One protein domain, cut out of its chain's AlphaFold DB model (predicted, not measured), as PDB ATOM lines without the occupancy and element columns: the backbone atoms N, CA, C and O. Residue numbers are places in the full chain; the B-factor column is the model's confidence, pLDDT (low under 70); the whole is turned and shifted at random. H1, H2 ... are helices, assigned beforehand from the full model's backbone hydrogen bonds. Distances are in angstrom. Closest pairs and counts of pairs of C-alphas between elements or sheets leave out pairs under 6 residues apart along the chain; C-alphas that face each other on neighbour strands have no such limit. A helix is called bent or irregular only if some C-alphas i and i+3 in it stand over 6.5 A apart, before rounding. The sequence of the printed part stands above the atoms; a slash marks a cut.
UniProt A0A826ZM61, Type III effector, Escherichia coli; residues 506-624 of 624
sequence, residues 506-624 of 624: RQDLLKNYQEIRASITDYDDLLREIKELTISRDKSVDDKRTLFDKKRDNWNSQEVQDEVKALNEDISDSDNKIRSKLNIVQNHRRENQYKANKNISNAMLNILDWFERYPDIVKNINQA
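This is residues 506 to 624 of the 624 residues of the protein "Type III effector" of Escherichia coli (UniProt A0A826ZM61). A long helical rod: H1 runs most of its length, H2 folds back beside the later part of H1 as a helical hairpin, and H3 continues past the hairpin to cross the first part of H1 at a steep tilt. The short H4 follows at the same end of the rod as the start of H1, and residues 612 to 617 stick out there. The printed part has 119 residues with four named helices, H1, H2, H3 and H4 in that order, and no named strand: all helix. The whole is extended, with a radius of gyration of the C-alphas of 24.4 A and spans of 84 by 30 by 16 A.

H1, residues 506 to 554, and H2, residues 558 to 585, touch and form a helical hairpin; they run opposite ways at a shallow tilt of 22 degrees, and their closest C-alphas, those of Arg 537 and Ile 571, are 5.3 A apart. H3, residues 588 to 613, touches H1 with H1 residues 506 to 523 alone, opposite ways at a steep tilt of 60 degrees; the closest C-alphas, those of Tyr 513 and Ser 601, are 5.7 A apart. H2 and H3 are close but not clearly touching, about perpendicular at 74 degrees, with the C-alphas of Val 585 and Glu 591 closest at 6.3 A. H4, residues 615 to 622, is close to H3 but not clearly touching, about perpendicular at 82 degrees; their closest C-alphas, those of Phe 611 and Val 618, are 6.5 A apart. H4 is apart from H1 and H2. Every O i to N i+4 pair is within hydrogen-bond range in H3 and H4, against 41 of 45 in H1 and 23 of 24 in H2.

H1 begins at C-alpha 506 (43.912, -41.709, -33.482) and measures 69.0 A from first to last C-alpha. It has a kink of 41 degrees near residue 548 and is irregular, with C-alphas 550 and 553 8.5 A apart. H2 measures 40.4 A from C-alpha 558 (36.355, -37.167, 33.496), and H3 37.1 A. H4 ends at C-alpha 622 (40.760, -42.444, -43.999).

The C-alphas of Asp 553 and Ala 624, the two farthest apart, are 84.0 A apart. The printed part has no cut, and the three links are tight. Residues 588 to 589 and 622 to 624 have pLDDT under 70; the mean of the printed part is 88.6.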
ATOM      1  N   ARG A 506      44.638 -41.190 -34.658       89.25
ATOM      2  CA  ARG A 506      43.912 -41.709 -33.482       89.25
ATOM      3  C   ARG A 506      44.821 -42.399 -32.458       89.25
ATOM      4  O   ARG A 506      44.579 -42.266 -31.264       89.25
ATOM      5  N   GLN A 507      45.846 -43.136 -32.893       89.94
ATOM      6  CA  GLN A 507      46.752 -43.844 -31.975       89.94
ATOM      7  C   GLN A 507      47.646 -42.871 -31.208       89.94
ATOM      8  O   GLN A 507      47.814 -43.006 -29.998       89.94
ATOM      9  N   ASP A 508      48.190 -41.873 -31.902       92.19
ATOM     10  CA  ASP A 508      48.982 -40.823 -31.266       92.19
ATOM     11  C   ASP A 508      48.117 -39.954 -30.336       92.19
ATOM     12  O   ASP A 508      48.528 -39.679 -29.210       92.19
ATOM     13  N   LEU A 509      46.889 -39.610 -30.741       93.31
ATOM     14  CA  LEU A 509      45.932 -38.903 -29.888       93.31
ATOM     15  C   LEU A 509      45.618 -39.692 -28.609       93.31
ATOM     16  O   LEU A 509      45.669 -39.126 -27.519       93.31
ATOM     17  N   LEU A 510      45.352 -40.998 -28.728       93.69
ATOM     18  CA  LEU A 510      45.094 -41.875 -27.584       93.69
ATOM     19  C   LEU A 510      46.292 -41.930 -26.630       93.69
ATOM     20  O   LEU A 510      46.111 -41.858 -25.416       93.69
ATOM     21  N   LYS A 511      47.510 -42.020 -27.174       94.06
ATOM     22  CA  LYS A 511      48.738 -42.010 -26.377       94.06
ATOM     23  C   LYS A 511      48.896 -40.694 -25.610       94.06
ATOM     24  O   LYS A 511      49.099 -40.720 -24.401       94.06
ATOM     25  N   ASN A 512      48.732 -39.552 -26.281       92.44
ATOM     26  CA  ASN A 512      48.839 -38.241 -25.631       92.44
ATOM     27  C   ASN A 512      47.741 -38.031 -24.581       92.44
ATOM     28  O   ASN A 512      48.015 -37.509 -23.504       92.44
ATOM     29  N   TYR A 513      46.520 -38.493 -24.853       94.06
ATOM     30  CA  TYR A 513      45.440 -38.493 -23.870       94.06
ATOM     31  C   TYR A 513      45.821 -39.289 -22.615       94.06
ATOM     32  O   TYR A 513      45.655 -38.790 -21.505       94.06
ATOM     33  N   GLN A 514      46.367 -40.498 -22.768       92.56
ATOM     34  CA  GLN A 514      46.792 -41.326 -21.636       92.56
ATOM     35  C   GLN A 514      47.913 -40.668 -20.818       92.56
ATOM     36  O   GLN A 514      47.848 -40.677 -19.590       92.56
ATOM     37  N   GLU A 515      48.902 -40.062 -21.478       91.19
ATOM     38  CA  GLU A 515      50.007 -39.351 -20.820       91.19
ATOM     39  C   GLU A 515      49.512 -38.134 -20.022       91.19
ATOM     40  O   GLU A 515      49.857 -37.966 -18.849       91.19
ATOM     41  N   ILE A 516      48.649 -37.307 -20.619       89.81
ATOM     42  CA  ILE A 516      48.089 -36.126 -19.950       89.81
ATOM     43  C   ILE A 516      47.166 -36.545 -18.810       89.81
ATOM     44  O   ILE A 516      47.260 -35.980 -17.718       89.81
ATOM     45  N   ARG A 517      46.323 -37.559 -19.022       88.75
ATOM     46  CA  ARG A 517      45.441 -38.096 -17.984       88.75
ATOM     47  C   ARG A 517      46.238 -38.609 -16.789       88.75
ATOM     48  O   ARG A 517      45.905 -38.270 -15.661       88.75
ATOM     49  N   ALA A 518      47.322 -39.350 -17.021       85.56
ATOM     50  CA  ALA A 518      48.204 -39.799 -15.946       85.56
ATOM     51  C   ALA A 518      48.810 -38.621 -15.162       85.56
ATOM     52  O   ALA A 518      48.915 -38.695 -13.943       85.56
ATOM     53  N   SER A 519      49.137 -37.510 -15.835       82.00
ATOM     54  CA  SER A 519      49.702 -36.314 -15.189       82.00
ATOM     55  C   SER A 519      48.735 -35.556 -14.266       82.00
ATOM     56  O   SER A 519      49.186 -34.750 -13.452       82.00
ATOM     57  N   ILE A 520      47.420 -35.782 -14.392       84.12
ATOM     58  CA  ILE A 520      46.390 -35.127 -13.565       84.12
ATOM     59  C   ILE A 520      45.791 -36.047 -12.495       84.12
ATOM     60  O   ILE A 520      45.223 -35.529 -11.534       84.12
ATOM     61  N   THR A 521      45.947 -37.373 -12.618       77.00
ATOM     62  CA  THR A 521      45.406 -38.364 -11.667       77.00
ATOM     63  C   THR A 521      45.827 -38.068 -10.229       77.00
ATOM     64  O   THR A 521      44.972 -38.004  -9.352       77.00
ATOM     65  N   ASP A 522      47.108 -37.773  -9.996       78.44
ATOM     66  CA  ASP A 522      47.624 -37.471  -8.655       78.44
ATOM     67  C   ASP A 522      46.941 -36.242  -8.028       78.44
ATOM     68  O   ASP A 522      46.756 -36.162  -6.814       78.44
ATOM     69  N   TYR A 523      46.552 -35.261  -8.849       82.31
ATOM     70  CA  TYR A 523      45.883 -34.047  -8.385       82.31
ATOM     71  C   TYR A 523      44.389 -34.287  -8.114       82.31
ATOM     72  O   TYR A 523      43.855 -33.765  -7.137       82.31
ATOM     73  N   ASP A 524      43.719 -35.107  -8.931       80.69
ATOM     74  CA  ASP A 524      42.339 -35.547  -8.683       80.69
ATOM     75  C   ASP A 524      42.236 -36.407  -7.414       80.69
ATOM     76  O   ASP A 524      41.317 -36.213  -6.613       80.69
ATOM     77  N   ASP A 525      43.201 -37.300  -7.194       84.50
ATOM     78  CA  ASP A 525      43.298 -38.114  -5.983       84.50
ATOM     79  C   ASP A 525      43.514 -37.232  -4.746       84.50
ATOM     80  O   ASP A 525      42.813 -37.403  -3.749       84.50
ATOM     81  N   LEU A 526      44.382 -36.215  -4.828       85.62
ATOM     82  CA  LEU A 526      44.554 -35.223  -3.759       85.62
ATOM     83  C   LEU A 526      43.254 -34.471  -3.445       85.62
ATOM     84  O   LEU A 526      42.914 -34.300  -2.273       85.62
ATOM     85  N   LEU A 527      42.512 -34.024  -4.464       85.44
ATOM     86  CA  LEU A 527      41.223 -33.349  -4.270       85.44
ATOM     87  C   LEU A 527      40.175 -34.287  -3.650       85.44
ATOM     88  O   LEU A 527      39.406 -33.858  -2.784       85.44
ATOM     89  N   ARG A 528      40.154 -35.565  -4.054       89.00
ATOM     90  CA  ARG A 528      39.276 -36.589  -3.472       89.00
ATOM     91  C   ARG A 528      39.625 -36.855  -2.010       89.00
ATOM     92  O   ARG A 528      38.731 -36.819  -1.172       89.00
ATOM     93  N   GLU A 529      40.900 -37.046  -1.691       90.69
ATOM     94  CA  GLU A 529      41.366 -37.260  -0.319       90.69
ATOM     95  C   GLU A 529      41.054 -36.063   0.582       90.69
ATOM     96  O   GLU A 529      40.606 -36.243   1.712       90.69
ATOM     97  N   ILE A 530      41.236 -34.828   0.092       90.38
ATOM     98  CA  ILE A 530      40.830 -33.620   0.827       90.38
ATOM     99  C   ILE A 530      39.330 -33.671   1.132       90.38
ATOM    100  O   ILE A 530      38.926 -33.386   2.260       90.38
ATOM    101  N   LYS A 531      38.500 -34.055   0.156       92.94
ATOM    102  CA  LYS A 531      37.048 -34.166   0.334       92.94
ATOM    103  C   LYS A 531      36.676 -35.240   1.361       92.94
ATOM    104  O   LYS A 531      35.843 -34.980   2.222       92.94
ATOM    105  N   GLU A 532      37.302 -36.414   1.307       94.56
ATOM    106  CA  GLU A 532      37.075 -37.510   2.261       94.56
ATOM    107  C   GLU A 532      37.506 -37.134   3.684       94.56
ATOM    108  O   GLU A 532      36.749 -37.342   4.634       94.56
ATOM    109  N   LEU A 533      38.673 -36.501   3.833       94.75
ATOM    110  CA  LEU A 533      39.139 -35.974   5.116       94.75
ATOM    111  C   LEU A 533      38.199 -34.894   5.656       94.75
ATOM    112  O   LEU A 533      37.926 -34.876   6.851       94.75
ATOM    113  N   THR A 534      37.671 -34.028   4.785       93.81
ATOM    114  CA  THR A 534      36.695 -32.995   5.172       93.81
ATOM    115  C   THR A 534      35.412 -33.634   5.700       93.81
ATOM    116  O   THR A 534      34.945 -33.261   6.769       93.81
ATOM    117  N   ILE A 535      34.895 -34.665   5.019       94.94
ATOM    118  CA  ILE A 535      33.716 -35.421   5.470       94.94
ATOM    119  C   ILE A 535      33.972 -36.085   6.832       94.94
ATOM    120  O   ILE A 535      33.124 -36.011   7.719       94.94
ATOM    121  N   SER A 536      35.136 -36.718   7.015       94.19
ATOM    122  CA  SER A 536      35.503 -37.350   8.290       94.19
ATOM    123  C   SER A 536      35.608 -36.326   9.419       94.19
ATOM    124  O   SER A 536      35.087 -36.545  10.508       94.19
ATOM    125  N   ARG A 537      36.251 -35.189   9.144       95.75
ATOM    126  CA  ARG A 537      36.404 -34.081  10.085       95.75
ATOM    127  C   ARG A 537      35.048 -33.517  10.500       95.75
ATOM    128  O   ARG A 537      34.819 -33.304  11.688       95.75
ATOM    129  N   ASP A 538      34.151 -33.289   9.544       95.00
ATOM    130  CA  ASP A 538      32.818 -32.746   9.816       95.00
ATOM    131  C   ASP A 538      31.968 -33.723  10.631       95.00
ATOM    132  O   ASP A 538      31.274 -33.305  11.556       95.00
ATOM    133  N   LYS A 539      32.112 -35.032  10.385       95.38
ATOM    134  CA  LYS A 539      31.501 -36.065  11.224       95.38
ATOM    135  C   LYS A 539      31.986 -35.990  12.677       95.38
ATOM    136  O   LYS A 539      31.154 -35.970  13.576       95.38
ATOM    137  N   SER A 540      33.294 -35.886  12.926       94.50
ATOM    138  CA  SER A 540      33.828 -35.757  14.295       94.50
ATOM    139  C   SER A 540      33.346 -34.478  14.998       94.50
ATOM    140  O   SER A 540      33.115 -34.477  16.209       94.50
ATOM    141  N   VAL A 541      33.154 -33.384  14.252       94.69
ATOM    142  CA  VAL A 541      32.558 -32.143  14.777       94.69
ATOM    143  C   VAL A 541      31.091 -32.347  15.168       94.69
ATOM    144  O   VAL A 541      30.685 -31.912  16.250       94.69
ATOM    145  N   ASP A 542      30.309 -33.026  14.331       95.62
ATOM    146  CA  ASP A 542      28.905 -33.342  14.613       95.62
ATOM    147  C   ASP A 542      28.747 -34.334  15.774       95.62
ATOM    148  O   ASP A 542      27.869 -34.158  16.623       95.62
ATOM    149  N   ASP A 543      29.627 -35.330  15.877       94.00
ATOM    150  CA  ASP A 543      29.659 -36.277  16.994       94.00
ATOM    151  C   ASP A 543      29.968 -35.546  18.310       94.00
ATOM    152  O   ASP A 543      29.271 -35.740  19.311       94.00
ATOM    153  N   LYS A 544      30.925 -34.607  18.299       93.38
ATOM    154  CA  LYS A 544      31.232 -33.747  19.454       93.38
ATOM    155  C   LYS A 544      30.045 -32.871  19.856       93.38
ATOM    156  O   LYS A 544      29.768 -32.713  21.048       93.38
ATOM    157  N   ARG A 545      29.330 -32.302  18.883       93.06
ATOM    158  CA  ARG A 545      28.108 -31.524  19.131       93.06
ATOM    159  C   ARG A 545      27.014 -32.396  19.750       93.06
ATOM    160  O   ARG A 545      26.417 -32.016  20.751       93.06
ATOM    161  N   THR A 546      26.806 -33.587  19.199       93.44
ATOM    162  CA  THR A 546      25.819 -34.555  19.691       93.44
ATOM    163  C   THR A 546      26.143 -35.025  21.110       93.44
ATOM    164  O   THR A 546      25.238 -35.185  21.933       93.44
ATOM    165  N   LEU A 547      27.427 -35.228  21.420       92.19
ATOM    166  CA  LEU A 547      27.898 -35.566  22.760       92.19
ATOM    167  C   LEU A 547      27.569 -34.453  23.762       92.19
ATOM    168  O   LEU A 547      27.032 -34.736  24.834       92.19
ATOM    169  N   PHE A 548      27.817 -33.190  23.393       90.81
ATOM    170  CA  PHE A 548      27.451 -32.032  24.212       90.81
ATOM    171  C   PHE A 548      25.950 -31.974  24.494       90.81
ATOM    172  O   PHE A 548      25.552 -31.820  25.647       90.81
ATOM    173  N   ASP A 549      25.118 -32.169  23.471       91.31
ATOM    174  CA  ASP A 549      23.662 -32.128  23.626       91.31
ATOM    175  C   ASP A 549      23.137 -33.272  24.518       91.31
ATOM    176  O   ASP A 549      22.216 -33.064  25.308       91.31
ATOM    177  N   LYS A 550      23.741 -34.470  24.454       91.50
ATOM    178  CA  LYS A 550      23.323 -35.649  25.245       91.50
ATOM    179  C   LYS A 550      23.856 -35.682  26.677       91.50
ATOM    180  O   LYS A 550      23.227 -36.291  27.541       91.50
ATOM    181  N   LYS A 551      25.038 -35.116  26.928       91.12
ATOM    182  CA  LYS A 551      25.764 -35.235  28.209       91.12
ATOM    183  C   LYS A 551      26.000 -33.886  28.888       91.12
ATOM    184  O   LYS A 551      26.861 -33.789  29.756       91.12
ATOM    185  N   ARG A 552      25.221 -32.861  28.530       87.00
ATOM    186  CA  ARG A 552      25.356 -31.477  29.011       87.00
ATOM    187  C   ARG A 552      25.527 -31.360  30.530       87.00
ATOM    188  O   ARG A 552      26.434 -30.669  30.982       87.00
ATOM    189  N   ASP A 553      24.695 -32.055  31.302       88.69
ATOM    190  CA  ASP A 553      24.697 -31.957  32.770       88.69
ATOM    191  C   ASP A 553      25.935 -32.611  33.410       88.69
ATOM    192  O   ASP A 553      26.371 -32.206  34.484       88.69
ATOM    193  N   ASN A 554      26.554 -33.570  32.711       89.12
ATOM    194  CA  ASN A 554      27.760 -34.284  33.139       89.12
ATOM    195  C   ASN A 554      28.991 -33.888  32.312       89.12
ATOM    196  O   ASN A 554      29.967 -34.631  32.272       89.12
ATOM    197  N   TRP A 555      28.967 -32.727  31.653       89.00
ATOM    198  CA  TRP A 555      30.014 -32.316  30.714       89.00
ATOM    199  C   TRP A 555      31.411 -32.272  31.340       89.00
ATOM    200  O   TRP A 555      32.399 -32.588  30.683       89.00
ATOM    201  N   ASN A 556      31.492 -31.909  32.621       88.25
ATOM    202  CA  ASN A 556      32.749 -31.813  33.363       88.25
ATOM    203  C   ASN A 556      33.190 -33.149  33.990       88.25
ATOM    204  O   ASN A 556      34.151 -33.158  34.759       88.25
ATOM    205  N   SER A 557      32.494 -34.262  33.726       91.12
ATOM    206  CA  SER A 557      32.954 -35.571  34.189       91.12
ATOM    207  C   SER A 557      34.212 -35.986  33.426       91.12
ATOM    208  O   SER A 557      34.370 -35.673  32.245       91.12
ATOM    209  N   GLN A 558      35.107 -36.707  34.103       89.88
ATOM    210  CA  GLN A 558      36.355 -37.167  33.496       89.88
ATOM    211  C   GLN A 558      36.094 -38.015  32.239       89.88
ATOM    212  O   GLN A 558      36.728 -37.796  31.217       89.88
ATOM    213  N   GLU A 559      35.094 -38.897  32.292       88.69
ATOM    214  CA  GLU A 559      34.685 -39.763  31.178       88.69
ATOM    215  C   GLU A 559      34.273 -38.960  29.929       88.69
ATOM    216  O   GLU A 559      34.762 -39.223  28.833       88.69
ATOM    217  N   VAL A 560      33.444 -37.919  30.089       88.81
ATOM    218  CA  VAL A 560      33.004 -37.074  28.963       88.81
ATOM    219  C   VAL A 560      34.154 -36.208  28.443       88.81
ATOM    220  O   VAL A 560      34.269 -35.997  27.237       88.81
ATOM    221  N   GLN A 561      35.035 -35.723  29.322       92.25
ATOM    222  CA  GLN A 561      36.218 -34.964  28.910       92.25
ATOM    223  C   GLN A 561      37.229 -35.822  28.139       92.25
ATOM    224  O   GLN A 561      37.825 -35.323  27.182       92.25
ATOM    225  N   ASP A 562      37.384 -37.099  28.492       91.06
ATOM    226  CA  ASP A 562      38.238 -38.038  27.762       91.06
ATOM    227  C   ASP A 562      37.684 -38.309  26.344       91.06
ATOM    228  O   ASP A 562      38.440 -38.249  25.371       91.06
ATOM    229  N   GLU A 563      36.363 -38.483  26.189       92.44
ATOM    230  CA  GLU A 563      35.701 -38.595  24.872       92.44
ATOM    231  C   GLU A 563      35.848 -37.315  24.028       92.44
ATOM    232  O   GLU A 563      36.175 -37.362  22.839       92.44
ATOM    233  N   VAL A 564      35.650 -36.142  24.641       91.88
ATOM    234  CA  VAL A 564      35.829 -34.844  23.970       91.88
ATOM    235  C   VAL A 564      37.275 -34.651  23.521       91.88
ATOM    236  O   VAL A 564      37.517 -34.095  22.446       91.88
ATOM    237  N   LYS A 565      38.244 -35.092  24.329       93.69
ATOM    238  CA  LYS A 565      39.664 -35.023  23.991       93.69
ATOM    239  C   LYS A 565      39.989 -35.898  22.780       93.69
ATOM    240  O   LYS A 565      40.635 -35.391  21.868       93.69
ATOM    241  N   ALA A 566      39.474 -37.127  22.726       92.62
ATOM    242  CA  ALA A 566      39.636 -38.011  21.570       92.62
ATOM    243  C   ALA A 566      39.068 -37.382  20.281       92.62
ATOM    244  O   ALA A 566      39.762 -37.293  19.273       92.62
ATOM    245  N   LEU A 567      37.853 -36.822  20.337       94.38
ATOM    246  CA  LEU A 567      37.251 -36.133  19.185       94.38
ATOM    247  C   LEU A 567      38.044 -34.886  18.757       94.38
ATOM    248  O   LEU A 567      38.149 -34.594  17.567       94.38
ATOM    249  N   ASN A 568      38.612 -34.132  19.704       93.12
ATOM    250  CA  ASN A 568      39.475 -32.989  19.386       93.12
ATOM    251  C   ASN A 568      40.783 -33.416  18.713       93.12
ATOM    252  O   ASN A 568      41.264 -32.704  17.829       93.12
ATOM    253  N   GLU A 569      41.358 -34.544  19.134       94.38
ATOM    254  CA  GLU A 569      42.540 -35.128  18.499       94.38
ATOM    255  C   GLU A 569      42.218 -35.531  17.051       94.38
ATOM    256  O   GLU A 569      42.918 -35.077  16.149       94.38
ATOM    257  N   ASP A 570      41.102 -36.226  16.803       93.31
ATOM    258  CA  ASP A 570      40.661 -36.611  15.451       93.31
ATOM    259  C   ASP A 570      40.421 -35.405  14.521       93.31
ATOM    260  O   ASP A 570      40.820 -35.411  13.348       93.31
ATOM    261  N   ILE A 571      39.785 -34.345  15.040       93.75
ATOM    262  CA  ILE A 571      39.550 -33.095  14.297       93.75
ATOM    263  C   ILE A 571      40.884 -32.427  13.951       93.75
ATOM    264  O   ILE A 571      41.104 -32.060  12.798       93.75
ATOM    265  N   SER A 572      41.785 -32.290  14.929       93.62
ATOM    266  CA  SER A 572      43.100 -31.662  14.742       93.62
ATOM    267  C   SER A 572      43.958 -32.432  13.736       93.62
ATOM    268  O   SER A 572      44.590 -31.838  12.857       93.62
ATOM    269  N   ASP A 573      43.951 -33.763  13.820       93.19
ATOM    270  CA  ASP A 573      44.718 -34.628  12.929       93.19
ATOM    271  C   ASP A 573      44.198 -34.535  11.484       93.19
ATOM    272  O   ASP A 573      44.978 -34.431  10.529       93.19
ATOM    273  N   SER A 574      42.873 -34.469  11.320       93.50
ATOM    274  CA  SER A 574      42.230 -34.235  10.024       93.50
ATOM    275  C   SER A 574      42.530 -32.835   9.474       93.50
ATOM    276  O   SER A 574      42.940 -32.718   8.319       93.50
ATOM    277  N   ASP A 575      42.419 -31.783  10.290       91.75
ATOM    278  CA  ASP A 575      42.716 -30.396   9.900       91.75
ATOM    279  C   ASP A 575      44.180 -30.241   9.439       91.75
ATOM    280  O   ASP A 575      44.457 -29.581   8.430       91.75
ATOM    281  N   ASN A 576      45.128 -30.889  10.126       92.94
ATOM    282  CA  ASN A 576      46.541 -30.890   9.743       92.94
ATOM    283  C   ASN A 576      46.772 -31.590   8.395       92.94
ATOM    284  O   ASN A 576      47.492 -31.061   7.537       92.94
ATOM    285  N   LYS A 577      46.136 -32.748   8.168       93.38
ATOM    286  CA  LYS A 577      46.211 -33.480   6.891       93.38
ATOM    287  C   LYS A 577      45.582 -32.685   5.745       93.38
ATOM    288  O   LYS A 577      46.196 -32.579   4.680       93.38
ATOM    289  N   ILE A 578      44.415 -32.077   5.969       92.19
ATOM    290  CA  ILE A 578      43.731 -31.211   4.997       92.19
ATOM    291  C   ILE A 578      44.621 -30.018   4.633       92.19
ATOM    292  O   ILE A 578      44.858 -29.777   3.452       92.19
ATOM    293  N   ARG A 579      45.178 -29.306   5.624       90.38
ATOM    294  CA  ARG A 579      46.047 -28.137   5.391       90.38
ATOM    295  C   ARG A 579      47.309 -28.502   4.609       90.38
ATOM    296  O   ARG A 579      47.684 -27.786   3.683       90.38
ATOM    297  N   SER A 580      47.939 -29.628   4.947       87.88
ATOM    298  CA  SER A 580      49.111 -30.139   4.227       87.88
ATOM    299  C   SER A 580      48.801 -30.395   2.748       87.88
ATOM    300  O   SER A 580      49.514 -29.905   1.872       87.88
ATOM    301  N   LYS A 581      47.687 -31.077   2.450       88.06
ATOM    302  CA  LYS A 581      47.262 -31.359   1.071       88.06
ATOM    303  C   LYS A 581      46.793 -30.103   0.327       88.06
ATOM    304  O   LYS A 581      47.130 -29.935  -0.842       88.06
ATOM    305  N   LEU A 582      46.102 -29.175   0.993       85.94
ATOM    306  CA  LEU A 582      45.698 -27.892   0.404       85.94
ATOM    307  C   LEU A 582      46.897 -27.038  -0.013       85.94
ATOM    308  O   LEU A 582      46.860 -26.465  -1.094       85.94
ATOM    309  N   ASN A 583      47.983 -27.007   0.766       83.06
ATOM    310  CA  ASN A 583      49.209 -26.296   0.376       83.06
ATOM    311  C   ASN A 583      49.820 -26.842  -0.928       83.06
ATOM    312  O   ASN A 583      50.405 -26.092  -1.709       83.06
ATOM    313  N   ILE A 584      49.678 -28.147  -1.181       78.12
ATOM    314  CA  ILE A 584      50.133 -28.792  -2.422       78.12
ATOM    315  C   ILE A 584      49.256 -28.356  -3.608       78.12
ATOM    316  O   ILE A 584      49.779 -28.086  -4.693       78.12
ATOM    317  N   VAL A 585      47.940 -28.266  -3.388       78.56
ATOM    318  CA  VAL A 585      46.924 -27.876  -4.381       78.56
ATOM    319  C   VAL A 585      47.003 -26.380  -4.715       78.56
ATOM    320  O   VAL A 585      47.032 -26.031  -5.893       78.56
ATOM    321  N   GLN A 586      47.119 -25.509  -3.707       73.38
ATOM    322  CA  GLN A 586      47.122 -24.037  -3.809       73.38
ATOM    323  C   GLN A 586      48.401 -23.438  -4.407       73.38
ATOM    324  O   GLN A 586      48.519 -22.220  -4.549       73.38
ATOM    325  N   ASN A 587      49.378 -24.263  -4.789       77.38
ATOM    326  CA  ASN A 587      50.469 -23.786  -5.619       77.38
ATOM    327  C   ASN A 587      49.884 -23.330  -6.969       77.38
ATOM    328  O   ASN A 587      49.613 -24.159  -7.836       77.38
ATOM    329  N   HIS A 588      49.704 -22.015  -7.145       62.94
ATOM    330  CA  HIS A 588      49.061 -21.405  -8.319       62.94
ATOM    331  C   HIS A 588      49.582 -21.944  -9.657       62.94
ATOM    332  O   HIS A 588      48.821 -22.102 -10.610       62.94
ATOM    333  N   ARG A 589      50.881 -22.262  -9.734       69.88
ATOM    334  CA  ARG A 589      51.483 -22.848 -10.934       69.88
ATOM    335  C   ARG A 589      50.947 -24.256 -11.210       69.88
ATOM    336  O   ARG A 589      50.648 -24.559 -12.360       69.88
ATOM    337  N   ARG A 590      50.806 -25.095 -10.178       76.56
ATOM    338  CA  ARG A 590      50.234 -26.448 -10.295       76.56
ATOM    339  C   ARG A 590      48.744 -26.416 -10.595       76.56
ATOM    340  O   ARG A 590      48.304 -27.179 -11.441       76.56
ATOM    341  N   GLU A 591      47.985 -25.531  -9.953       79.94
ATOM    342  CA  GLU A 591      46.541 -25.419 -10.190       79.94
ATOM    343  C   GLU A 591      46.237 -25.005 -11.639       79.94
ATOM    344  O   GLU A 591      45.409 -25.627 -12.303       79.94
ATOM    345  N   ASN A 592      46.946 -23.998 -12.162       82.12
ATOM    346  CA  ASN A 592      46.783 -23.564 -13.551       82.12
ATOM    347  C   ASN A 592      47.204 -24.658 -14.544       82.12
ATOM    348  O   ASN A 592      46.514 -24.884 -15.535       82.12
ATOM    349  N   GLN A 593      48.298 -25.369 -14.258       83.69
ATOM    350  CA  GLN A 593      48.758 -26.488 -15.081       83.69
ATOM    351  C   GLN A 593      47.765 -27.660 -15.070       83.69
ATOM    352  O   GLN A 593      47.496 -28.243 -16.115       83.69
ATOM    353  N   TYR A 594      47.177 -27.971 -13.915       87.31
ATOM    354  CA  TYR A 594      46.122 -28.973 -13.796       87.31
ATOM    355  C   TYR A 594      44.874 -28.578 -14.596       87.31
ATOM    356  O   TYR A 594      44.366 -29.400 -15.354       87.31
ATOM    357  N   LYS A 595      44.400 -27.327 -14.485       87.19
ATOM    358  CA  LYS A 595      43.231 -26.839 -15.242       87.19
ATOM    359  C   LYS A 595      43.446 -26.966 -16.752       87.19
ATOM    360  O   LYS A 595      42.593 -27.535 -17.428       87.19
ATOM    361  N   ALA A 596      44.601 -26.521 -17.248       88.25
ATOM    362  CA  ALA A 596      44.959 -26.648 -18.660       88.25
ATOM    363  C   ALA A 596      45.022 -28.123 -19.097       88.25
ATOM    364  O   ALA A 596      44.357 -28.521 -20.051       88.25
ATOM    365  N   ASN A 597      45.737 -28.975 -18.351       90.25
ATOM    366  CA  ASN A 597      45.848 -30.402 -18.668       90.25
ATOM    367  C   ASN A 597      44.493 -31.122 -18.631       90.25
ATOM    368  O   ASN A 597      44.240 -31.998 -19.455       90.25
ATOM    369  N   LYS A 598      43.596 -30.744 -17.715       90.50
ATOM    370  CA  LYS A 598      42.234 -31.286 -17.641       90.50
ATOM    371  C   LYS A 598      41.397 -30.885 -18.853       90.50
ATOM    372  O   LYS A 598      40.727 -31.740 -19.429       90.50
ATOM    373  N   ASN A 599      41.470 -29.622 -19.273       91.69
ATOM    374  CA  ASN A 599      40.794 -29.146 -20.480       91.69
ATOM    375  C   ASN A 599      41.319 -29.859 -21.733       91.69
ATOM    376  O   ASN A 599      40.518 -30.350 -22.529       91.69
ATOM    377  N   ILE A 600      42.643 -30.007 -21.861       93.44
ATOM    378  CA  ILE A 600      43.267 -30.761 -22.958       93.44
ATOM    379  C   ILE A 600      42.807 -32.224 -22.935       93.44
ATOM    380  O   ILE A 600      42.374 -32.743 -23.961       93.44
ATOM    381  N   SER A 601      42.849 -32.883 -21.772       93.12
ATOM    382  CA  SER A 601      42.414 -34.275 -21.606       93.12
ATOM    383  C   SER A 601      40.956 -34.471 -22.029       93.12
ATOM    384  O   SER A 601      40.651 -35.414 -22.757       93.12
ATOM    385  N   ASN A 602      40.058 -33.573 -21.615       93.69
ATOM    386  CA  ASN A 602      38.645 -33.624 -21.993       93.69
ATOM    387  C   ASN A 602      38.444 -33.397 -23.496       93.69
ATOM    388  O   ASN A 602      37.679 -34.124 -24.123       93.69
ATOM    389  N   ALA A 603      39.147 -32.428 -24.091       94.50
ATOM    390  CA  ALA A 603      39.080 -32.180 -25.529       94.50
ATOM    391  C   ALA A 603      39.574 -33.392 -26.337       94.50
ATOM    392  O   ALA A 603      38.905 -33.812 -27.278       94.50
ATOM    393  N   MET A 604      40.696 -34.009 -25.941       95.38
ATOM    394  CA  MET A 604      41.205 -35.225 -26.588       95.38
ATOM    395  C   MET A 604      40.233 -36.400 -26.457       95.38
ATOM    396  O   MET A 604      40.015 -37.109 -27.438       95.38
ATOM    397  N   LEU A 605      39.626 -36.591 -25.281       95.38
ATOM    398  CA  LEU A 605      38.613 -37.624 -25.069       95.38
ATOM    399  C   LEU A 605      37.392 -37.403 -25.969       95.38
ATOM    400  O   LEU A 605      36.979 -38.325 -26.659       95.38
ATOM    401  N   ASN A 606      36.882 -36.174 -26.051       96.44
ATOM    402  CA  ASN A 606      35.750 -35.846 -26.918       96.44
ATOM    403  C   ASN A 606      36.047 -36.120 -28.403       96.44
ATOM    404  O   ASN A 606      35.166 -36.576 -29.131       96.44
ATOM    405  N   ILE A 607      37.284 -35.882 -28.857       95.44
ATOM    406  CA  ILE A 607      37.723 -36.231 -30.219       95.44
ATOM    407  C   ILE A 607      37.788 -37.759 -30.394       95.44
ATOM    408  O   ILE A 607      37.362 -38.276 -31.426       95.44
ATOM    409  N   LEU A 608      38.289 -38.503 -29.401       95.06
ATOM    410  CA  LEU A 608      38.294 -39.972 -29.425       95.06
ATOM    411  C   LEU A 608      36.869 -40.542 -29.490       95.06
ATOM    412  O   LEU A 608      36.603 -41.400 -30.330       95.06
ATOM    413  N   ASP A 609      35.948 -40.007 -28.691       95.56
ATOM    414  CA  ASP A 609      34.532 -40.383 -28.693       95.56
ATOM    415  C   ASP A 609      33.839 -39.970 -30.000       95.56
ATOM    416  O   ASP A 609      32.930 -40.646 -30.484       95.56
ATOM    417  N   TRP A 610      34.266 -38.865 -30.618       95.62
ATOM    418  CA  TRP A 610      33.794 -38.455 -31.941       95.62
ATOM    419  C   TRP A 610      34.156 -39.493 -33.012       95.62
ATOM    420  O   TRP A 610      33.295 -39.858 -33.817       95.62
ATOM    421  N   PHE A 611      35.379 -40.043 -32.982       93.06
ATOM    422  CA  PHE A 611      35.769 -41.133 -33.886       93.06
ATOM    423  C   PHE A 611      34.854 -42.361 -33.746       93.06
ATOM    424  O   PHE A 611      34.592 -43.042 -34.736       93.06
ATOM    425  N   GLU A 612      34.369 -42.644 -32.536       92.44
ATOM    426  CA  GLU A 612      33.497 -43.789 -32.250       92.44
ATOM    427  C   GLU A 612      32.027 -43.531 -32.601       92.44
ATOM    428  O   GLU A 612      31.338 -44.448 -33.045       92.44
ATOM    429  N   ARG A 613      31.551 -42.288 -32.467       94.00
ATOM    430  CA  ARG A 613      30.186 -41.890 -32.851       94.00
ATOM    431  C   ARG A 613      29.983 -41.788 -34.361       94.00
ATOM    432  O   ARG A 613      28.867 -42.005 -34.833       94.00
ATOM    433  N   TYR A 614      31.037 -41.484 -35.121       92.81
ATOM    434  CA  TYR A 614      30.962 -41.276 -36.572       92.81
ATOM    435  C   TYR A 614      31.852 -42.235 -37.387       92.81
ATOM    436  O   TYR A 614      32.616 -41.785 -38.245       92.81
ATOM    437  N   PRO A 615      31.739 -43.565 -37.203       88.69
ATOM    438  CA  PRO A 615      32.649 -44.530 -37.820       88.69
ATOM    439  C   PRO A 615      32.593 -44.514 -39.355       88.69
ATOM    440  O   PRO A 615      33.629 -44.653 -40.004       88.69
ATOM    441  N   ASP A 616      31.414 -44.282 -39.947       85.81
ATOM    442  CA  ASP A 616      31.246 -44.209 -41.408       85.81
ATOM    443  C   ASP A 616      32.008 -43.021 -42.008       85.81
ATOM    444  O   ASP A 616      32.715 -43.160 -43.004       85.81
ATOM    445  N   ILE A 617      31.902 -41.855 -41.358       88.25
ATOM    446  CA  ILE A 617      32.564 -40.616 -41.782       88.25
ATOM    447  C   ILE A 617      34.077 -40.793 -41.678       88.25
ATOM    448  O   ILE A 617      34.810 -40.490 -42.616       88.25
ATOM    449  N   VAL A 618      34.548 -41.352 -40.563       86.06
ATOM    450  CA  VAL A 618      35.970 -41.629 -40.321       86.06
ATOM    451  C   VAL A 618      36.530 -42.594 -41.359       86.06
ATOM    452  O   VAL A 618      37.616 -42.369 -41.894       86.06
ATOM    453  N   LYS A 619      35.792 -43.663 -41.676       83.81
ATOM    454  CA  LYS A 619      36.178 -44.612 -42.723       83.81
ATOM    455  C   LYS A 619      36.281 -43.915 -44.078       83.81
ATOM    456  O   LYS A 619      37.269 -44.118 -44.779       83.81
ATOM    457  N   ASN A 620      35.305 -43.077 -44.424       79.50
ATOM    458  CA  ASN A 620      35.303 -42.354 -45.690       79.50
ATOM    459  C   ASN A 620      36.484 -41.368 -45.802       79.50
ATOM    460  O   ASN A 620      37.122 -41.297 -46.855       79.50
ATOM    461  N   ILE A 621      36.836 -40.681 -44.708       76.56
ATOM    462  CA  ILE A 621      38.011 -39.798 -44.634       76.56
ATOM    463  C   ILE A 621      39.317 -40.593 -44.782       76.56
ATOM    464  O   ILE A 621      40.146 -40.241 -45.610       76.56
ATOM    465  N   ASN A 622      39.500 -41.682 -44.026       68.44
ATOM    466  CA  ASN A 622      40.760 -42.444 -43.999       68.44
ATOM    467  C   ASN A 622      41.027 -43.275 -45.264       68.44
ATOM    468  O   ASN A 622      42.159 -43.682 -45.506       68.44
ATOM    469  N   GLN A 623      39.987 -43.593 -46.036       57.38
ATOM    470  CA  GLN A 623      40.111 -44.273 -47.329       57.38
ATOM    471  C   GLN A 623      40.301 -43.285 -48.495       57.38
ATOM    472  O   GLN A 623      40.163 -43.693 -49.649       57.38
ATOM    473  N   ALA A 624      40.431 -41.977 -48.232       47.28
ATOM    474  CA  ALA A 624      40.724 -40.949 -49.238       47.28
ATOM    475  C   ALA A 624      42.238 -40.782 -49.347       47.28
ATOM    476  O   ALA A 624      42.699 -40.612 -50.497       47.28
TER     477      ALA A 624